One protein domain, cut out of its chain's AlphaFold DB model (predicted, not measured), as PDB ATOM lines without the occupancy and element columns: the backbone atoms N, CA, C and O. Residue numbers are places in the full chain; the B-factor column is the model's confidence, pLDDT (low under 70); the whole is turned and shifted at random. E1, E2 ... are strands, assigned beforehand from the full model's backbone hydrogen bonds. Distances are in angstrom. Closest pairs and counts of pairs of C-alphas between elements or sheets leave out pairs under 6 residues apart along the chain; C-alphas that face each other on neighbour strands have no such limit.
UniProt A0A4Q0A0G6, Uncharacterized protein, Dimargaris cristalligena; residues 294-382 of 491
ATOM      1  N   ILE A 294     177.728 183.854 160.580       98.00
ATOM      2  CA  ILE A 294     176.955 184.786 161.408       98.00
ATOM      3  C   ILE A 294     177.504 186.177 161.128       98.00
ATOM      4  O   ILE A 294     178.693 186.398 161.350       98.00
ATOM      5  N   SER A 295     176.662 187.097 160.664       98.06
ATOM      6  CA  SER A 295     177.073 188.474 160.410       98.06
ATOM      7  C   SER A 295     176.039 189.488 160.866       98.06
ATOM      8  O   SER A 295     174.840 189.255 160.700       98.06
ATOM      9  N   GLY A 296     176.488 190.620 161.404       96.75
ATOM     10  CA  GLY A 296     175.561 191.696 161.730       96.75
ATOM     11  C   GLY A 296     176.025 192.740 162.728       96.75
ATOM     12  O   GLY A 296     177.101 192.619 163.311       96.75
ATOM     13  N   THR A 297     175.168 193.739 162.944       96.06
ATOM     14  CA  THR A 297     175.334 194.759 163.990       96.06
ATOM     15  C   THR A 297     174.334 194.528 165.119       96.06
ATOM     16  O   THR A 297     173.125 194.455 164.894       96.06
ATOM     17  N   PHE A 298     174.833 194.429 166.347       94.44
ATOM     18  CA  PHE A 298     174.034 194.097 167.522       94.44
ATOM     19  C   PHE A 298     174.134 195.206 168.564       94.44
ATOM     20  O   PHE A 298     175.118 195.295 169.303       94.44
ATOM     21  N   ASP A 299     173.077 196.004 168.673       89.75
ATOM     22  CA  ASP A 299     172.897 196.989 169.738       89.75
ATOM     23  C   ASP A 299     172.334 196.238 170.961       89.75
ATOM     24  O   ASP A 299     171.130 196.212 171.239       89.75
ATOM     25  N   GLY A 300     173.227 195.466 171.588       72.75
ATOM     26  CA  GLY A 300     172.919 194.450 172.589       72.75
ATOM     27  C   GLY A 300     173.087 194.958 174.019       72.75
ATOM     28  O   GLY A 300     174.214 195.074 174.480       72.75
ATOM     29  N   ASN A 301     172.007 195.199 174.764       75.94
ATOM     30  CA  ASN A 301     172.136 195.897 176.055       75.94
ATOM     31  C   ASN A 301     172.655 195.025 177.206       75.94
ATOM     32  O   ASN A 301     173.149 195.577 178.169       75.94
ATOM     33  N   LYS A 302     172.513 193.694 177.185       88.75
ATOM     34  CA  LYS A 302     172.912 192.833 178.325       88.75
ATOM     35  C   LYS A 302     173.750 191.635 177.932       88.75
ATOM     36  O   LYS A 302     174.663 191.258 178.659       88.75
ATOM     37  N   ALA A 303     173.412 190.971 176.833       91.38
ATOM     38  CA  ALA A 303     174.169 189.810 176.397       91.38
ATOM     39  C   ALA A 303     174.088 189.617 174.888       91.38
ATOM     40  O   ALA A 303     172.996 189.534 174.330       91.38
ATOM     41  N   THR A 304     175.240 189.430 174.258       95.00
ATOM     42  CA  THR A 304     175.355 189.043 172.853       95.00
ATOM     43  C   THR A 304     176.141 187.745 172.777       95.00
ATOM     44  O   THR A 304     177.326 187.695 173.106       95.00
ATOM     45  N   VAL A 305     175.468 186.667 172.376       95.75
ATOM     46  CA  VAL A 305     176.032 185.317 172.305       95.75
ATOM     47  C   VAL A 305     175.919 184.792 170.881       95.75
ATOM     48  O   VAL A 305     174.836 184.431 170.428       95.75
ATOM     49  N   LEU A 306     177.051 184.703 170.190       97.12
ATOM     50  CA  LEU A 306     177.131 184.257 168.801       97.12
ATOM     51  C   LEU A 306     177.983 182.991 168.736       97.12
ATOM     52  O   LEU A 306     179.121 182.981 169.212       97.12
ATOM     53  N   ARG A 307     177.440 181.897 168.198       96.62
ATOM     54  CA  ARG A 307     178.128 180.601 168.188       96.62
ATOM     55  C   ARG A 307     177.969 179.871 166.872       96.62
ATOM     56  O   ARG A 307     176.863 179.698 166.364       96.62
ATOM     57  N   THR A 308     179.081 179.344 166.388       95.88
ATOM     58  CA  THR A 308     179.124 178.445 165.242       95.88
ATOM     59  C   THR A 308     180.076 177.277 165.487       95.88
ATOM     60  O   THR A 308     180.971 177.361 166.326       95.88
ATOM     61  N   VAL A 309     179.874 176.146 164.810       93.62
ATOM     62  CA  VAL A 309     180.837 175.033 164.858       93.62
ATOM     63  C   VAL A 309     181.814 175.178 163.697       93.62
ATOM     64  O   VAL A 309     183.010 175.332 163.906       93.62
ATOM     65  N   SER A 310     181.304 175.187 162.470       93.12
ATOM     66  CA  SER A 310     182.088 175.226 161.237       93.12
ATOM     67  C   SER A 310     181.662 176.390 160.350       93.12
ATOM     68  O   SER A 310     181.243 176.201 159.205       93.12
ATOM     69  N   GLY A 311     181.749 177.597 160.890       94.38
ATOM     70  CA  GLY A 311     181.403 178.826 160.196       94.38
ATOM     71  C   GLY A 311     182.177 180.021 160.726       94.38
ATOM     72  O   GLY A 311     182.802 179.944 161.786       94.38
ATOM     73  N   ASN A 312     182.142 181.114 159.973       97.56
ATOM     74  CA  ASN A 312     182.754 182.364 160.398       97.56
ATOM     75  C   ASN A 312     181.747 183.192 161.196       97.56
ATOM     76  O   ASN A 312     180.534 183.056 161.013       97.56
ATOM     77  N   VAL A 313     182.259 184.057 162.062       97.81
ATOM     78  CA  VAL A 313     181.472 185.106 162.706       97.81
ATOM     79  C   VAL A 313     182.113 186.447 162.390       97.81
ATOM     80  O   VAL A 313     183.316 186.595 162.586       97.81
ATOM     81  N   ASP A 314     181.315 187.388 161.899       97.81
ATOM     82  CA  ASP A 314     181.711 188.766 161.611       97.81
ATOM     83  C   ASP A 314     180.671 189.719 162.208       97.81
ATOM     84  O   ASP A 314     179.602 189.940 161.641       97.81
ATOM     85  N   ALA A 315     180.927 190.198 163.419       96.62
ATOM     86  CA  ALA A 315     179.934 190.923 164.198       96.62
ATOM     87  C   ALA A 315     180.449 192.290 164.625       96.62
ATOM     88  O   ALA A 315     181.580 192.402 165.087       96.62
ATOM     89  N   ARG A 316     179.577 193.297 164.574       95.25
ATOM     90  CA  ARG A 316     179.739 194.552 165.307       95.25
ATOM     91  C   ARG A 316     178.817 194.551 166.513       95.25
ATOM     92  O   ARG A 316     177.649 194.182 166.388       95.25
ATOM     93  N   VAL A 317     179.312 194.956 167.675       92.19
ATOM     94  CA  VAL A 317     178.510 195.000 168.897       92.19
ATOM     95  C   VAL A 317     178.614 196.375 169.550       92.19
ATOM     96  O   VAL A 317     179.711 196.872 169.792       92.19
ATOM     97  N   ASN A 318     177.445 196.940 169.871       88.56
ATOM     98  CA  ASN A 318     177.263 198.277 170.438       88.56
ATOM     99  C   ASN A 318     176.438 198.196 171.744       88.56
ATOM    100  O   ASN A 318     175.229 198.459 171.732       88.56
ATOM    101  N   PRO A 319     177.001 197.741 172.874       81.50
ATOM    102  CA  PRO A 319     176.205 197.535 174.080       81.50
ATOM    103  C   PRO A 319     175.837 198.845 174.764       81.50
ATOM    104  O   PRO A 319     176.714 199.645 175.071       81.50
ATOM    105  N   ALA A 320     174.550 199.047 175.061       74.62
ATOM    106  CA  ALA A 320     174.110 200.256 175.760       74.62
ATOM    107  C   ALA A 320     174.477 200.275 177.258       74.62
ATOM    108  O   ALA A 320     174.612 201.349 177.831       74.62
ATOM    109  N   ASP A 321     174.615 199.106 177.896       68.25
ATOM    110  CA  ASP A 321     174.939 198.957 179.328       68.25
ATOM    111  C   ASP A 321     176.407 198.524 179.472       68.25
ATOM    112  O   ASP A 321     176.711 197.366 179.784       68.25
ATOM    113  N   GLY A 322     177.308 199.444 179.099       64.00
ATOM    114  CA  GLY A 322     178.728 199.195 178.840       64.00
ATOM    115  C   GLY A 322     179.392 198.261 179.851       64.00
ATOM    116  O   GLY A 322     179.963 197.262 179.432       64.00
ATOM    117  N   GLU A 323     179.225 198.522 181.150       68.25
ATOM    118  CA  GLU A 323     179.900 197.819 182.256       68.25
ATOM    119  C   GLU A 323     179.434 196.381 182.516       68.25
ATOM    120  O   GLU A 323     180.161 195.560 183.086       68.25
ATOM    121  N   HIS A 324     178.202 196.045 182.135       77.50
ATOM    122  CA  HIS A 324     177.574 194.777 182.521       77.50
ATOM    123  C   HIS A 324     177.177 193.907 181.337       77.50
ATOM    124  O   HIS A 324     176.804 192.740 181.519       77.50
ATOM    125  N   ALA A 325     177.261 194.441 180.122       85.06
ATOM    126  CA  ALA A 325     176.926 193.689 178.935       85.06
ATOM    127  C   ALA A 325     177.989 192.628 178.623       85.06
ATOM    128  O   ALA A 325     179.187 192.900 178.561       85.06
ATOM    129  N   ILE A 326     177.529 191.400 178.387       86.62
ATOM    130  CA  ILE A 326     178.399 190.252 178.147       86.62
ATOM    131  C   ILE A 326     178.454 189.934 176.658       86.62
ATOM    132  O   ILE A 326     177.438 189.567 176.061       86.62
ATOM    133  N   VAL A 327     179.647 189.982 176.069       91.94
ATOM    134  CA  VAL A 327     179.852 189.634 174.658       91.94
ATOM    135  C   VAL A 327     180.623 188.323 174.545       91.94
ATOM    136  O   VAL A 327     181.761 188.201 174.990       91.94
ATOM    137  N   LYS A 328     180.004 187.303 173.945       94.12
ATOM    138  CA  LYS A 328     180.608 185.978 173.758       94.12
ATOM    139  C   LYS A 328     180.447 185.510 172.322       94.12
ATOM    140  O   LYS A 328     179.341 185.190 171.891       94.12
ATOM    141  N   VAL A 329     181.564 185.389 171.614       95.75
ATOM    142  CA  VAL A 329     181.594 185.024 170.195       95.75
ATOM    143  C   VAL A 329     182.494 183.812 169.999       95.75
ATOM    144  O   VAL A 329     183.656 183.818 170.392       95.75
ATOM    145  N   GLN A 330     181.961 182.721 169.455       95.12
ATOM    146  CA  GLN A 330     182.695 181.459 169.388       95.12
ATOM    147  C   GLN A 330     182.513 180.756 168.048       95.12
ATOM    148  O   GLN A 330     181.398 180.628 167.546       95.12
ATOM    149  N   SER A 331     183.611 180.221 167.527       94.88
ATOM    150  CA  SER A 331     183.624 179.235 166.449       94.88
ATOM    151  C   SER A 331     184.431 178.009 166.891       94.88
ATOM    152  O   SER A 331     185.257 178.116 167.794       94.88
ATOM    153  N   VAL A 332     184.220 176.827 166.309       92.25
ATOM    154  CA  VAL A 332     185.187 175.726 166.481       92.25
ATOM    155  C   VAL A 332     186.248 175.827 165.394       92.25
ATOM    156  O   VAL A 332     187.428 175.909 165.716       92.25
ATOM    157  N   SER A 333     185.855 175.866 164.120       92.69
ATOM    158  CA  SER A 333     186.812 175.820 163.008       92.69
ATOM    159  C   SER A 333     186.863 177.047 162.102       92.69
ATOM    160  O   SER A 333     187.736 177.099 161.238       92.69
ATOM    161  N   GLY A 334     185.973 178.023 162.271       93.69
ATOM    162  CA  GLY A 334     185.968 179.244 161.461       93.69
ATOM    163  C   GLY A 334     186.571 180.456 162.162       93.69
ATOM    164  O   GLY A 334     186.881 180.433 163.356       93.69
ATOM    165  N   ASN A 335     186.759 181.518 161.388       96.62
ATOM    166  CA  ASN A 335     187.310 182.774 161.876       96.62
ATOM    167  C   ASN A 335     186.255 183.550 162.666       96.62
ATOM    168  O   ASN A 335     185.060 183.471 162.376       96.62
ATOM    169  N   VAL A 336     186.708 184.307 163.656       96.94
ATOM    170  CA  VAL A 336     185.866 185.146 164.499       96.94
ATOM    171  C   VAL A 336     186.417 186.559 164.464       96.94
ATOM    172  O   VAL A 336     187.507 186.805 164.974       96.94
ATOM    173  N   ARG A 337     185.649 187.477 163.891       97.00
ATOM    174  CA  ARG A 337     185.919 188.906 163.904       97.00
ATOM    175  C   ARG A 337     184.842 189.607 164.721       97.00
ATOM    176  O   ARG A 337     183.650 189.376 164.505       97.00
ATOM    177  N   LEU A 338     185.274 190.425 165.673       95.25
ATOM    178  CA  LEU A 338     184.406 191.275 166.476       95.25
ATOM    179  C   LEU A 338     184.863 192.728 166.356       95.25
ATOM    180  O   LEU A 338     186.004 193.036 166.677       95.25
ATOM    181  N   ASP A 339     183.961 193.601 165.941       94.44
ATOM    182  CA  ASP A 339     184.120 195.047 166.016       94.44
ATOM    183  C   ASP A 339     183.352 195.565 167.236       94.44
ATOM    184  O   ASP A 339     182.138 195.369 167.352       94.44
ATOM    185  N   VAL A 340     184.064 196.155 168.184       88.50
ATOM    186  CA  VAL A 340     183.518 196.650 169.447       88.50
ATOM    187  C   VAL A 340     183.495 198.169 169.383       88.50
ATOM    188  O   VAL A 340     184.515 198.784 169.088       88.50
ATOM    189  N   GLN A 341     182.338 198.775 169.646       84.94
ATOM    190  CA  GLN A 341     182.225 200.232 169.638       84.94
ATOM    191  C   GLN A 341     183.037 200.872 170.769       84.94
ATOM    192  O   GLN A 341     182.998 200.397 171.900       84.94
ATOM    193  N   ASP A 342     183.658 202.012 170.463       76.81
ATOM    194  CA  ASP A 342     184.530 202.805 171.345       76.81
ATOM    195  C   ASP A 342     183.928 203.218 172.704       76.81
ATOM    196  O   ASP A 342     184.632 203.676 173.596       76.81
ATOM    197  N   ASN A 343     182.609 203.134 172.868       71.69
ATOM    198  CA  ASN A 343     181.912 203.485 174.109       71.69
ATOM    199  C   ASN A 343     181.563 202.265 174.977       71.69
ATOM    200  O   ASN A 343     180.987 202.429 176.055       71.69
ATOM    201  N   TYR A 344     181.856 201.052 174.510       76.44
ATOM    202  CA  TYR A 344     181.613 199.832 175.267       76.44
ATOM    203  C   TYR A 344     182.568 199.739 176.459       76.44
ATOM    204  O   TYR A 344     183.716 200.141 176.368       76.44
ATOM    205  N   GLN A 345     182.116 199.181 177.579       75.38
ATOM    206  CA  GLN A 345     182.925 199.077 178.798       75.38
ATOM    207  C   GLN A 345     182.799 197.717 179.460       75.38
ATOM    208  O   GLN A 345     182.620 197.620 180.662       75.38
ATOM    209  N   GLY A 346     182.816 196.631 178.698       80.81
ATOM    210  CA  GLY A 346     182.434 195.340 179.259       80.81
ATOM    211  C   GLY A 346     183.381 194.209 178.906       80.81
ATOM    212  O   GLY A 346     184.280 194.358 178.072       80.81
ATOM    213  N   PRO A 347     183.176 193.049 179.549       86.31
ATOM    214  CA  PRO A 347     183.933 191.856 179.246       86.31
ATOM    215  C   PRO A 347     183.489 191.257 177.909       86.31
ATOM    216  O   PRO A 347     182.319 190.905 177.708       86.31
ATOM    217  N   PHE A 348     184.462 191.012 177.039       89.75
ATOM    218  CA  PHE A 348     184.271 190.213 175.836       89.75
ATOM    219  C   PHE A 348     185.102 188.927 175.878       89.75
ATOM    220  O   PHE A 348     186.187 188.857 176.460       89.75
ATOM    221  N   ALA A 349     184.591 187.886 175.222       93.25
ATOM    222  CA  ALA A 349     185.284 186.619 175.043       93.25
ATOM    223  C   ALA A 349     185.083 186.078 173.622       93.25
ATOM    224  O   ALA A 349     183.974 185.694 173.237       93.25
ATOM    225  N   LEU A 350     186.181 185.994 172.871       94.00
ATOM    226  CA  LEU A 350     186.266 185.358 171.565       94.00
ATOM    227  C   LEU A 350     187.050 184.055 171.662       94.00
ATOM    228  O   LEU A 350     188.099 183.993 172.306       94.00
ATOM    229  N   ALA A 351     186.582 183.023 170.969       93.19
ATOM    230  CA  ALA A 351     187.334 181.783 170.834       93.19
ATOM    231  C   ALA A 351     187.117 181.128 169.468       93.19
ATOM    232  O   ALA A 351     185.990 181.053 168.978       93.19
ATOM    233  N   SER A 352     188.196 180.593 168.904       92.94
ATOM    234  CA  SER A 352     188.170 179.635 167.804       92.94
ATOM    235  C   SER A 352     189.186 178.531 168.064       92.94
ATOM    236  O   SER A 352     190.269 178.812 168.553       92.94
ATOM    237  N   VAL A 353     188.867 177.265 167.789       88.69
ATOM    238  CA  VAL A 353     189.822 176.164 168.031       88.69
ATOM    239  C   VAL A 353     190.884 176.114 166.936       88.69
ATOM    240  O   VAL A 353     192.050 175.877 167.234       88.69
ATOM    241  N   SER A 354     190.490 176.320 165.676       89.88
ATOM    242  CA  SER A 354     191.421 176.293 164.537       89.88
ATOM    243  C   SER A 354     191.363 177.520 163.628       89.88
ATOM    244  O   SER A 354     192.192 177.635 162.730       89.88
ATOM    245  N   GLY A 355     190.384 178.408 163.808       91.19
ATOM    246  CA  GLY A 355     190.289 179.664 163.064       91.19
ATOM    247  C   GLY A 355     190.981 180.818 163.787       91.19
ATOM    248  O   GLY A 355     191.422 180.681 164.926       91.19
ATOM    249  N   HIS A 356     191.065 181.966 163.126       93.94
ATOM    250  CA  HIS A 356     191.678 183.168 163.690       93.94
ATOM    251  C   HIS A 356     190.639 183.986 164.455       93.94
ATOM    252  O   HIS A 356     189.486 184.074 164.030       93.94
ATOM    253  N   THR A 357     191.046 184.585 165.569       94.19
ATOM    254  CA  THR A 357     190.248 185.559 166.318       94.19
ATOM    255  C   THR A 357     190.820 186.958 166.128       94.19
ATOM    256  O   THR A 357     192.020 187.154 166.306       94.19
ATOM    257  N   GLU A 358     189.964 187.925 165.827       94.31
ATOM    258  CA  GLU A 358     190.296 189.336 165.640       94.31
ATOM    259  C   GLU A 358     189.287 190.197 166.407       94.31
ATOM    260  O   GLU A 358     188.085 189.934 166.362       94.31
ATOM    261  N   VAL A 359     189.788 191.205 167.123       92.69
ATOM    262  CA  VAL A 359     188.969 192.239 167.766       92.69
ATOM    263  C   VAL A 359     189.458 193.588 167.261       92.69
ATOM    264  O   VAL A 359     190.662 193.840 167.313       92.69
ATOM    265  N   THR A 360     188.541 194.426 166.787       91.75
ATOM    266  CA  THR A 360     188.784 195.834 166.455       91.75
ATOM    267  C   THR A 360     187.965 196.731 167.379       91.75
ATOM    268  O   THR A 360     186.871 196.351 167.787       91.75
ATOM    269  N   GLY A 361     188.523 197.884 167.738       85.31
ATOM    270  CA  GLY A 361     187.945 198.868 168.657       85.31
ATOM    271  C   GLY A 361     189.062 199.733 169.246       85.31
ATOM    272  O   GLY A 361     190.214 199.286 169.291       85.31
ATOM    273  N   ASN A 362     188.755 200.963 169.653       79.75
ATOM    274  CA  ASN A 362     189.703 201.785 170.409       79.75
ATOM    275  C   ASN A 362     189.813 201.275 171.861       79.75
ATOM    276  O   ASN A 362     188.943 200.557 172.321       79.75
ATOM    277  N   ASP A 363     190.910 201.562 172.570       80.19
ATOM    278  CA  ASP A 363     191.045 201.307 174.022       80.19
ATOM    279  C   ASP A 363     190.663 199.889 174.516       80.19
ATOM    280  O   ASP A 363     190.173 199.682 175.633       80.19
ATOM    281  N   VAL A 364     190.917 198.879 173.680       82.81
ATOM    282  CA  VAL A 364     190.698 197.472 174.019       82.81
ATOM    283  C   VAL A 364     191.880 196.946 174.830       82.81
ATOM    284  O   VAL A 364     192.983 196.773 174.309       82.81
ATOM    285  N   GLU A 365     191.635 196.602 176.091       83.12
ATOM    286  CA  GLU A 365     192.603 195.898 176.925       83.12
ATOM    287  C   GLU A 365     192.364 194.390 176.882       83.12
ATOM    288  O   GLU A 365     191.286 193.882 177.200       83.12
ATOM    289  N   PHE A 366     193.399 193.640 176.516       85.31
ATOM    290  CA  PHE A 366     193.337 192.185 176.490       85.31
ATOM    291  C   PHE A 366     193.911 191.596 177.778       85.31
ATOM    292  O   PHE A 366     195.095 191.737 178.069       85.31
ATOM    293  N   GLY A 367     193.091 190.833 178.501       79.69
ATOM    294  CA  GLY A 367     193.578 189.903 179.526       79.69
ATOM    295  C   GLY A 367     194.158 188.617 178.919       79.69
ATOM    296  O   GLY A 367     194.926 187.895 179.550       79.69
ATOM    297  N   THR A 368     193.794 188.289 177.679       83.94
ATOM    298  CA  THR A 368     194.372 187.195 176.889       83.94
ATOM    299  C   THR A 368     194.320 187.584 175.419       83.94
ATOM    300  O   THR A 368     193.235 187.850 174.908       83.94
ATOM    301  N   ASP A 369     195.469 187.565 174.743       90.50
ATOM    302  CA  ASP A 369     195.595 187.904 173.323       90.50
ATOM    303  C   ASP A 369     196.298 186.783 172.543       90.50
ATOM    304  O   ASP A 369     197.443 186.894 172.107       90.50
ATOM    305  N   LEU A 370     195.630 185.634 172.432       84.25
ATOM    306  CA  LEU A 370     196.112 184.518 171.625       84.25
ATOM    307  C   LEU A 370     195.401 184.522 170.266       84.25
ATOM    308  O   LEU A 370     194.215 184.854 170.206       84.25
ATOM    309  N   PRO A 371     196.043 184.041 169.182       79.06
ATOM    310  CA  PRO A 371     195.433 183.992 167.846       79.06
ATOM    311  C   PRO A 371     194.080 183.267 167.770       79.06
ATOM    312  O   PRO A 371     193.311 183.486 166.838       79.06
ATOM    313  N   HIS A 372     193.809 182.394 168.741       84.88
ATOM    314  CA  HIS A 372     192.647 181.508 168.831       84.88
ATOM    315  C   HIS A 372     191.728 181.832 170.027       84.88
ATOM    316  O   HIS A 372     190.672 181.220 170.195       84.88
ATOM    317  N   LYS A 373     192.124 182.762 170.903       89.00
ATOM    318  CA  LYS A 373     191.394 183.110 172.128       89.00
ATOM    319  C   LYS A 373     191.727 184.547 172.503       89.00
ATOM    320  O   LYS A 373     192.856 184.824 172.899       89.00
ATOM    321  N   LYS A 374     190.730 185.425 172.445       89.06
ATOM    322  CA  LYS A 374     190.837 186.803 172.929       89.06
ATOM    323  C   LYS A 374     189.844 187.013 174.062       89.06
ATOM    324  O   LYS A 374     188.656 186.752 173.895       89.06
ATOM    325  N   ILE A 375     190.329 187.437 175.220       87.12
ATOM    326  CA  ILE A 375     189.502 187.815 176.371       87.12
ATOM    327  C   ILE A 375     189.993 189.175 176.825       87.12
ATOM    328  O   ILE A 375     191.200 189.372 176.966       87.12
ATOM    329  N   GLY A 376     189.080 190.100 177.063       83.31
ATOM    330  CA  GLY A 376     189.456 191.442 177.461       83.31
ATOM    331  C   GLY A 376     188.279 192.278 177.911       83.31
ATOM    332  O   GLY A 376     187.149 191.792 178.021       83.31
ATOM    333  N   THR A 377     188.591 193.535 178.169       80.88
ATOM    334  CA  THR A 377     187.669 194.594 178.551       80.88
ATOM    335  C   THR A 377     187.964 195.808 177.692       80.88
ATOM    336  O   THR A 377     189.119 196.104 177.405       80.88
ATOM    337  N   HIS A 378     186.926 196.507 177.265       74.94
ATOM    338  CA  HIS A 378     187.097 197.819 176.657       74.94
ATOM    339  C   HIS A 378     187.132 198.863 177.777       74.94
ATOM    340  O   HIS A 378     186.297 198.802 178.681       74.94
ATOM    341  N   LEU A 379     188.117 199.761 177.773       72.62
ATOM    342  CA  LEU A 379     188.244 200.807 178.789       72.62
ATOM    343  C   LEU A 379     187.691 202.145 178.301       72.62
ATOM    344  O   LEU A 379     187.559 202.379 177.103       72.62
ATOM    345  N   HIS A 380     187.398 203.042 179.243       60.88
ATOM    346  CA  HIS A 380     187.252 204.456 178.928       60.88
ATOM    347  C   HIS A 380     188.623 205.051 178.563       60.88
ATOM    348  O   HIS A 380     189.595 204.772 179.278       60.88
ATOM    349  N   PRO A 381     188.709 205.923 177.540       60.47
ATOM    350  CA  PRO A 381     189.864 206.792 177.406       60.47
ATOM    351  C   PRO A 381     189.966 207.579 178.707       60.47
ATOM    352  O   PRO A 381     189.023 208.267 179.103       60.47
ATOM    353  N   LYS A 382     191.079 207.408 179.424       57.91
ATOM    354  CA  LYS A 382     191.356 208.217 180.607       57.91
ATOM    355  C   LYS A 382     191.354 209.660 180.124       57.91
ATOM    356  O   LYS A 382     192.187 210.024 179.301       57.91
TER     357      LYS A 382
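Overview. This is residues 294 to 382 of the 491 residues of an uncharacterized protein of Dimargaris cristalligena (UniProt A0A4Q0A0G6). The chain is wound in stacked turns, a flattened solenoid in which one sheet is bent back on itself into two leaves that face each other, E6 E4 E2 and E3 E5 E8 E7. E1 is bent round as the hinge at one end of the stack, and the hairpin of E7 and E8 lies at the other end. The printed part has 89 residues, with no named helix and eight named strands, E1 to E8 in order along the chain, and its class is all strand. The mixed sheet runs E6 E4 E2 E1 E3 E5 E8 E7. The whole is compact, with a radius of gyration of the C-alphas of 11.8 A, and elongated, with spans of 37 by 23 by 16 A.

Arrangement. E1, residues 294 to 307, bends by 171 degrees at residue 297, and its pairing is staggered. Its residues 294 to 298 pair parallel with E2, residues 313 to 317, where N 298 and O 316 are within hydrogen-bond range at 2.8 A. Its residues 303 to 307 pair parallel with E3, residues 326 to 330, with N 304 and O 326 at 2.8 A. E4, residues 336 to 340, is parallel to E2 at 10 degrees, with N 337 and O 313 at 2.8 A. E5, residues 347 to 351, is parallel to E3 at 5 degrees, with N 329 and O 349 at 2.9 A. E6, residues 357 to 360, is an edge strand parallel to E4, with N 358 and O 336 at 2.8 A. E7, residues 364 to 370, is the other edge strand and forms an antiparallel hairpin with E8, residues 373 to 378, with N 367 and O 375 at 2.8 A. E8 is antiparallel to E5 at 163 degrees, with N 350 and O 374 at 2.8 A. Between the leaves, the closest C-alphas of E6 and E8 are those of Thr 357 and Lys 373, 6.4 A apart. E4 and E8 are only just apart, at 8.1 A.

Along the chain. E1 begins at C-alpha 294, (176.955, 184.786, 161.408), and its first and last C-alphas are 8.1 A apart. E2 is 12.0 A long, E3 13.1 A, E4 12.7 A, E5 13.6 A, E6 10.4 A and E7 14.2 A. E8, 16.0 A long, ends at C-alpha 378, (187.097, 197.819, 176.657).

Size, cuts and confidence. The C-alphas of Ser 310 and Lys 382, the two farthest apart, are 39.4 A apart. The sheet is twisted and curled like part of a barrel. The printed part has no cut and no long link. The mean pLDDT of the printed part is 87.2; residues 321 to 323 and 380 to 382 are under 70.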